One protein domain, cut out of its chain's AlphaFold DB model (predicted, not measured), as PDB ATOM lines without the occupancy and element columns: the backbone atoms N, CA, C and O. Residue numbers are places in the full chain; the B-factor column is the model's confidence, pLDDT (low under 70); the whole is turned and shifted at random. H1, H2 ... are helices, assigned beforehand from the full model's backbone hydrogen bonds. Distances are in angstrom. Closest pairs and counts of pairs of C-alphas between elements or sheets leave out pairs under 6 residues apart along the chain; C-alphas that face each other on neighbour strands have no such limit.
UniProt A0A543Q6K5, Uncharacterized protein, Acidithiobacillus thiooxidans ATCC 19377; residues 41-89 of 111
ATOM      1  N   LYS A  41      12.466   5.999  -0.024       87.38
ATOM      2  CA  LYS A  41      13.872   6.388  -0.220       87.38
ATOM      3  C   LYS A  41      14.022   7.435  -1.331       87.38
ATOM      4  O   LYS A  41      14.615   8.474  -1.106       87.38
ATOM      5  N   SER A  42      13.411   7.209  -2.496       86.56
ATOM      6  CA  SER A  42      13.529   8.145  -3.624       86.56
ATOM      7  C   SER A  42      12.947   9.527  -3.312       86.56
ATOM      8  O   SER A  42      13.466  10.533  -3.789       86.56
ATOM      9  N   ASP A  43      11.875   9.582  -2.518       89.38
ATOM     10  CA  ASP A  43      11.267  10.836  -2.066       89.38
ATOM     11  C   ASP A  43      12.189  11.576  -1.084       89.38
ATOM     12  O   ASP A  43      12.399  12.780  -1.213       89.38
ATOM     13  N   ARG A  44      12.819  10.834  -0.164       90.12
ATOM     14  CA  ARG A  44      13.823  11.354   0.773       90.12
ATOM     15  C   ARG A  44      15.039  11.929   0.050       90.12
ATOM     16  O   ARG A  44      15.359  13.096   0.262       90.12
ATOM     17  N   ASP A  45      15.633  11.159  -0.861       89.00
ATOM     18  CA  ASP A  45      16.764  11.593  -1.689       89.00
ATOM     19  C   ASP A  45      16.378  12.845  -2.501       89.00
ATOM     20  O   ASP A  45      17.132  13.814  -2.602       89.00
ATOM     21  N   GLY A  46      15.148  12.878  -3.025       89.50
ATOM     22  CA  GLY A  46      14.607  14.036  -3.731       89.50
ATOM     23  C   GLY A  46      14.471  15.286  -2.853       89.50
ATOM     24  O   GLY A  46      14.743  16.392  -3.324       89.50
ATOM     25  N   LEU A  47      14.051  15.143  -1.594       92.25
ATOM     26  CA  LEU A  47      13.946  16.250  -0.634       92.25
ATOM     27  C   LEU A  47      15.319  16.767  -0.196       92.25
ATOM     28  O   LEU A  47      15.499  17.985  -0.105       92.25
ATOM     29  N   LEU A  48      16.291  15.874  -0.001       91.25
ATOM     30  CA  LEU A  48      17.681  16.238   0.273       91.25
ATOM     31  C   LEU A  48      18.276  17.048  -0.878       91.25
ATOM     32  O   LEU A  48      18.732  18.168  -0.662       91.25
ATOM     33  N   ILE A  49      18.191  16.538  -2.112       91.00
ATOM     34  CA  ILE A  49      18.739  17.223  -3.290       91.00
ATOM     35  C   ILE A  49      18.080  18.593  -3.484       91.00
ATOM     36  O   ILE A  49      18.765  19.576  -3.763       91.00
ATOM     37  N   LYS A  50      16.757  18.703  -3.303       91.38
ATOM     38  CA  LYS A  50      16.060  20.000  -3.379       91.38
ATOM     39  C   LYS A  50      16.576  20.987  -2.336       91.38
ATOM     40  O   LYS A  50      16.803  22.149  -2.666       91.38
ATOM     41  N   SER A  51      16.761  20.527  -1.102       92.56
ATOM     42  CA  SER A  51      17.284  21.351  -0.008       92.56
ATOM     43  C   SER A  51      18.722  21.795  -0.286       92.56
ATOM     44  O   SER A  51      19.026  22.978  -0.156       92.56
ATOM     45  N   ALA A  52      19.571  20.883  -0.765       92.12
ATOM     46  CA  ALA A  52      20.956  21.166  -1.133       92.12
ATOM     47  C   ALA A  52      21.058  22.201  -2.264       92.12
ATOM     48  O   ALA A  52      21.850  23.133  -2.172       92.12
ATOM     49  N   LEU A  53      20.217  22.104  -3.301       92.88
ATOM     50  CA  LEU A  53      20.193  23.087  -4.392       92.88
ATOM     51  C   LEU A  53      19.748  24.478  -3.925       92.88
ATOM     52  O   LEU A  53      20.290  25.480  -4.387       92.88
ATOM     53  N   LEU A  54      18.777  24.552  -3.010       94.56
ATOM     54  CA  LEU A  54      18.352  25.822  -2.415       94.56
ATOM     55  C   LEU A  54      19.463  26.446  -1.565       94.56
ATOM     56  O   LEU A  54      19.693  27.650  -1.661       94.56
ATOM     57  N   ALA A  55      20.150  25.637  -0.756       93.62
ATOM     58  CA  ALA A  55      21.278  26.086   0.054       93.62
ATOM     59  C   ALA A  55      22.443  26.566  -0.823       93.62
ATOM     60  O   ALA A  55      22.944  27.667  -0.617       93.62
ATOM     61  N   LEU A  56      22.803  25.798  -1.857       92.94
ATOM     62  CA  LEU A  56      23.855  26.158  -2.806       92.94
ATOM     63  C   LEU A  56      23.534  27.459  -3.552       92.94
ATOM     64  O   LEU A  56      24.412  28.297  -3.719       92.94
ATOM     65  N   GLY A  57      22.280  27.655  -3.973       93.69
ATOM     66  CA  GLY A  57      21.851  28.898  -4.617       93.69
ATOM     67  C   GLY A  57      22.035  30.121  -3.715       93.69
ATOM     68  O   GLY A  57      22.591  31.120  -4.160       93.69
ATOM     69  N   ARG A  58      21.639  30.011  -2.439       93.81
ATOM     70  CA  ARG A  58      21.844  31.075  -1.440       93.81
ATOM     71  C   ARG A  58      23.325  31.359  -1.216       93.81
ATOM     72  O   ARG A  58      23.729  32.503  -1.329       93.81
ATOM     73  N   ALA A  59      24.128  30.318  -1.010       93.81
ATOM     74  CA  ALA A  59      25.564  30.461  -0.800       93.81
ATOM     75  C   ALA A  59      26.270  31.135  -1.992       93.81
ATOM     76  O   ALA A  59      27.151  31.965  -1.803       93.81
ATOM     77  N   VAL A  60      25.864  30.827  -3.229       93.94
ATOM     78  CA  VAL A  60      26.385  31.507  -4.426       93.94
ATOM     79  C   VAL A  60      25.995  32.986  -4.445       93.94
ATOM     80  O   VAL A  60      26.806  33.821  -4.844       93.94
ATOM     81  N   ASP A  61      24.771  33.324  -4.044       93.62
ATOM     82  CA  ASP A  61      24.321  34.715  -3.970       93.62
ATOM     83  C   ASP A  61      25.035  35.494  -2.852       93.62
ATOM     84  O   ASP A  61      25.427  36.641  -3.075       93.62
ATOM     85  N   ASP A  62      25.305  34.855  -1.713       92.94
ATOM     86  CA  ASP A  62      26.098  35.424  -0.620       92.94
ATOM     87  C   ASP A  62      27.551  35.672  -1.067       92.94
ATOM     88  O   ASP A  62      28.060  36.789  -0.942       92.94
ATOM     89  N   TYR A  63      28.183  34.689  -1.719       92.50
ATOM     90  CA  TYR A  63      29.522  34.839  -2.299       92.50
ATOM     91  C   TYR A  63      29.587  35.989  -3.312       92.50
ATOM     92  O   TYR A  63      30.548  36.758  -3.342       92.50
ATOM     93  N   ARG A  64      28.565  36.132  -4.168       92.50
ATOM     94  CA  ARG A  64      28.476  37.229  -5.148       92.50
ATOM     95  C   ARG A  64      28.395  38.589  -4.472       92.50
ATOM     96  O   ARG A  64      29.000  39.538  -4.967       92.50
ATOM     97  N   ALA A  65      27.623  38.686  -3.392       91.88
ATOM     98  CA  ALA A  65      27.462  39.921  -2.642       91.88
ATOM     99  C   ALA A  65      28.770  40.338  -1.951       91.88
ATOM    100  O   ALA A  65      29.090  41.524  -1.942       91.88
ATOM    101  N   GLU A  66      29.535  39.376  -1.431       91.50
ATOM    102  CA  GLU A  66      30.799  39.633  -0.732       91.50
ATOM    103  C   GLU A  66      31.972  39.901  -1.689       91.50
ATOM    104  O   GLU A  66      32.695  40.882  -1.536       91.50
ATOM    105  N   SER A  67      32.151  39.058  -2.709       89.75
ATOM    106  CA  SER A  67      33.296  39.132  -3.630       89.75
ATOM    107  C   SER A  67      33.102  40.109  -4.797       89.75
ATOM    108  O   SER A  67      34.067  40.484  -5.462       89.75
ATOM    109  N   GLY A  68      31.854  40.468  -5.121       90.62
ATOM    110  CA  GLY A  68      31.498  41.196  -6.344       90.62
ATOM    111  C   GLY A  68      31.601  40.365  -7.634       90.62
ATOM    112  O   GLY A  68      31.324  40.873  -8.725       90.62
ATOM    113  N   VAL A  69      31.972  39.083  -7.548       90.69
ATOM    114  CA  VAL A  69      32.142  38.200  -8.707       90.69
ATOM    115  C   VAL A  69      30.806  37.564  -9.082       90.69
ATOM    116  O   VAL A  69      30.252  36.753  -8.348       90.69
ATOM    117  N   LYS A  70      30.298  37.875 -10.281       88.31
ATOM    118  CA  LYS A  70      28.996  37.376 -10.766       88.31
ATOM    119  C   LYS A  70      28.939  35.850 -10.925       88.31
ATOM    120  O   LYS A  70      27.880  35.246 -10.746       88.31
ATOM    121  N   HIS A  71      30.045  35.218 -11.297       88.94
ATOM    122  CA  HIS A  71      30.123  33.773 -11.504       88.94
ATOM    123  C   HIS A  71      31.354  33.237 -10.768       88.94
ATOM    124  O   HIS A  71      32.457  33.453 -11.262       88.94
ATOM    125  N   PRO A  72      31.184  32.617  -9.586       88.81
ATOM    126  CA  PRO A  72      32.309  32.041  -8.864       88.81
ATOM    127  C   PRO A  72      32.978  30.920  -9.659       88.81
ATOM    128  O   PRO A  72      32.289  30.066 -10.223       88.81
ATOM    129  N   GLU A  73      34.309  30.894  -9.632       93.69
ATOM    130  CA  GLU A  73      35.076  29.697  -9.969       93.69
ATOM    131  C   GLU A  73      34.924  28.662  -8.851       93.69
ATOM    132  O   GLU A  73      34.843  29.014  -7.671       93.69
ATOM    133  N   TYR A  74      34.864  27.380  -9.219       91.69
ATOM    134  CA  TYR A  74      34.518  26.307  -8.282       91.69
ATOM    135  C   TYR A  74      35.478  26.228  -7.088       91.69
ATOM    136  O   TYR A  74      35.023  26.170  -5.950       91.69
ATOM    137  N   GLU A  75      36.789  26.270  -7.336       93.25
ATOM    138  CA  GLU A  75      37.813  26.135  -6.290       93.25
ATOM    139  C   GLU A  75      37.734  27.273  -5.264       93.25
ATOM    140  O   GLU A  75      37.649  27.010  -4.067       93.25
ATOM    141  N   ALA A  76      37.653  28.522  -5.731       90.88
ATOM    142  CA  ALA A  76      37.542  29.699  -4.868       90.88
ATOM    143  C   ALA A  76      36.247  29.695  -4.037       90.88
ATOM    144  O   ALA A  76      36.242  30.073  -2.868       90.88
ATOM    145  N   PHE A  77      35.140  29.237  -4.627       93.19
ATOM    146  CA  PHE A  77      33.869  29.116  -3.916       93.19
ATOM    147  C   PHE A  77      33.893  28.027  -2.842       93.19
ATOM    148  O   PHE A  77      33.378  28.235  -1.747       93.19
ATOM    149  N   VAL A  78      34.498  26.873  -3.133       93.12
ATOM    150  CA  VAL A  78      34.659  25.795  -2.148       93.12
ATOM    151  C   VAL A  78      35.595  26.225  -1.022       93.12
ATOM    152  O   VAL A  78      35.317  25.935   0.138       93.12
ATOM    153  N   GLU A  79      36.675  26.943  -1.329       92.81
ATOM    154  CA  GLU A  79      37.547  27.516  -0.302       92.81
ATOM    155  C   GLU A  79      36.768  28.470   0.613       92.81
ATOM    156  O   GLU A  79      36.800  28.305   1.829       92.81
ATOM    157  N   TRP A  80      35.986  29.387   0.039       92.50
ATOM    158  CA  TRP A  80      35.137  30.311   0.797       92.50
ATOM    159  C   TRP A  80      34.068  29.605   1.652       92.50
ATOM    160  O   TRP A  80      33.804  30.014   2.783       92.50
ATOM    161  N   LEU A  81      33.477  28.510   1.159       91.00
ATOM    162  CA  LEU A  81      32.543  27.698   1.949       91.00
ATOM    163  C   LEU A  81      33.215  27.085   3.186       91.00
ATOM    164  O   LEU A  81      32.583  26.990   4.234       91.00
ATOM    165  N   ASN A  82      34.486  26.690   3.078       88.06
ATOM    166  CA  ASN A  82      35.242  26.109   4.189       88.06
ATOM    167  C   ASN A  82      35.707  27.150   5.221       88.06
ATOM    168  O   ASN A  82      36.115  26.772   6.319       88.06
ATOM    169  N   THR A  83      35.651  28.448   4.905       85.25
ATOM    170  CA  THR A  83      36.005  29.534   5.836       85.25
ATOM    171  C   THR A  83      34.793  30.149   6.545       85.25
ATOM    172  O   THR A  83      34.925  31.202   7.171       85.25
ATOM    173  N   ASP A  84      33.616  29.511   6.480       68.56
ATOM    174  CA  ASP A  84      32.335  30.005   7.023       68.56
ATOM    175  C   ASP A  84      31.943  31.404   6.506       68.56
ATOM    176  O   ASP A  84      31.336  32.198   7.232       68.56
ATOM    177  N   GLY A  85      32.339  31.759   5.277       55.00
ATOM    178  CA  GLY A  85      32.109  33.104   4.739       55.00
ATOM    179  C   GLY A  85      32.781  34.213   5.554       55.00
ATOM    180  O   GLY A  85      32.376  35.372   5.495       55.00
ATOM    181  N   LYS A  86      33.796  33.875   6.361       52.16
ATOM    182  CA  LYS A  86      34.688  34.887   6.912       52.16
ATOM    183  C   LYS A  86      35.640  35.285   5.794       52.16
ATOM    184  O   LYS A  86      36.297  34.390   5.242       52.16
ATOM    185  N   PRO A  87      35.763  36.588   5.481       50.28
ATOM    186  CA  PRO A  87      36.860  37.033   4.650       50.28
ATOM    187  C   PRO A  87      38.129  36.522   5.325       50.28
ATOM    188  O   PRO A  87      38.303  36.702   6.534       50.28
ATOM    189  N   GLN A  88      38.994  35.839   4.571       51.66
ATOM    190  CA  GLN A  88      40.371  35.718   5.017       51.66
ATOM    191  C   GLN A  88      40.815  37.162   5.222       51.66
ATOM    192  O   GLN A  88      40.883  37.917   4.248       51.66
ATOM    193  N   ASP A  89      40.998  37.573   6.484       43.41
ATOM    194  CA  ASP A  89      41.704  38.802   6.806       43.41
ATOM    195  C   ASP A  89      42.904  38.786   5.891       43.41
ATOM    196  O   ASP A  89      43.700  37.847   5.973       43.41
TER     197      ASP A  89
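What this domain is: This is residues 41 to 89 of the 111 residues of an uncharacterized protein of Acidithiobacillus thiooxidans ATCC 19377 (UniProt A0A543Q6K5). What does the printed part look like? One long helix, H1, makes the length of a rod, and a short helix, H2, packs across its residues 59 to 63, while residues 41 to 58 of H1 stick out as a free arm. What is it made of? It has 49 residues with two named helices, H1 then H2, and no named strand; the class is all helix. How dense is it? It is loose, with a radius of gyration of the C-alphas of 13.0 A and spans of 43 by 19 by 15 A.

How they stand to each other: Where do the helices meet? H1, residues 41 to 67, touches H2, residues 74 to 82, with its residues 59 to 63 alone; the closest C-alphas, of Tyr 63 and Phe 77, are 7.4 A apart. At what angle? Their lines stand about perpendicular, at 85 degrees. What of the backbones? In H1 and H2 every O i to N i+4 pair is within hydrogen-bond range.

Where its parts are: Where does H1 run? It goes from C-alpha 41 at (13.872, 6.388, -0.220) to C-alpha 67 at (33.296, 39.132, -3.630), 38.2 A. Where does H2 end? It ends at C-alpha 82, (35.242, 26.109, 4.189), 12.5 A from C-alpha 74.

The domain as a whole: How far does it reach? The two C-alphas farthest apart, of Lys 41 and Asp 89, are 43.3 A apart. Are there cuts or long links? The printed part has no cut, and the link from H1 to H2 is short. Where is confidence low? Residues 84 to 89 are under 70 in pLDDT.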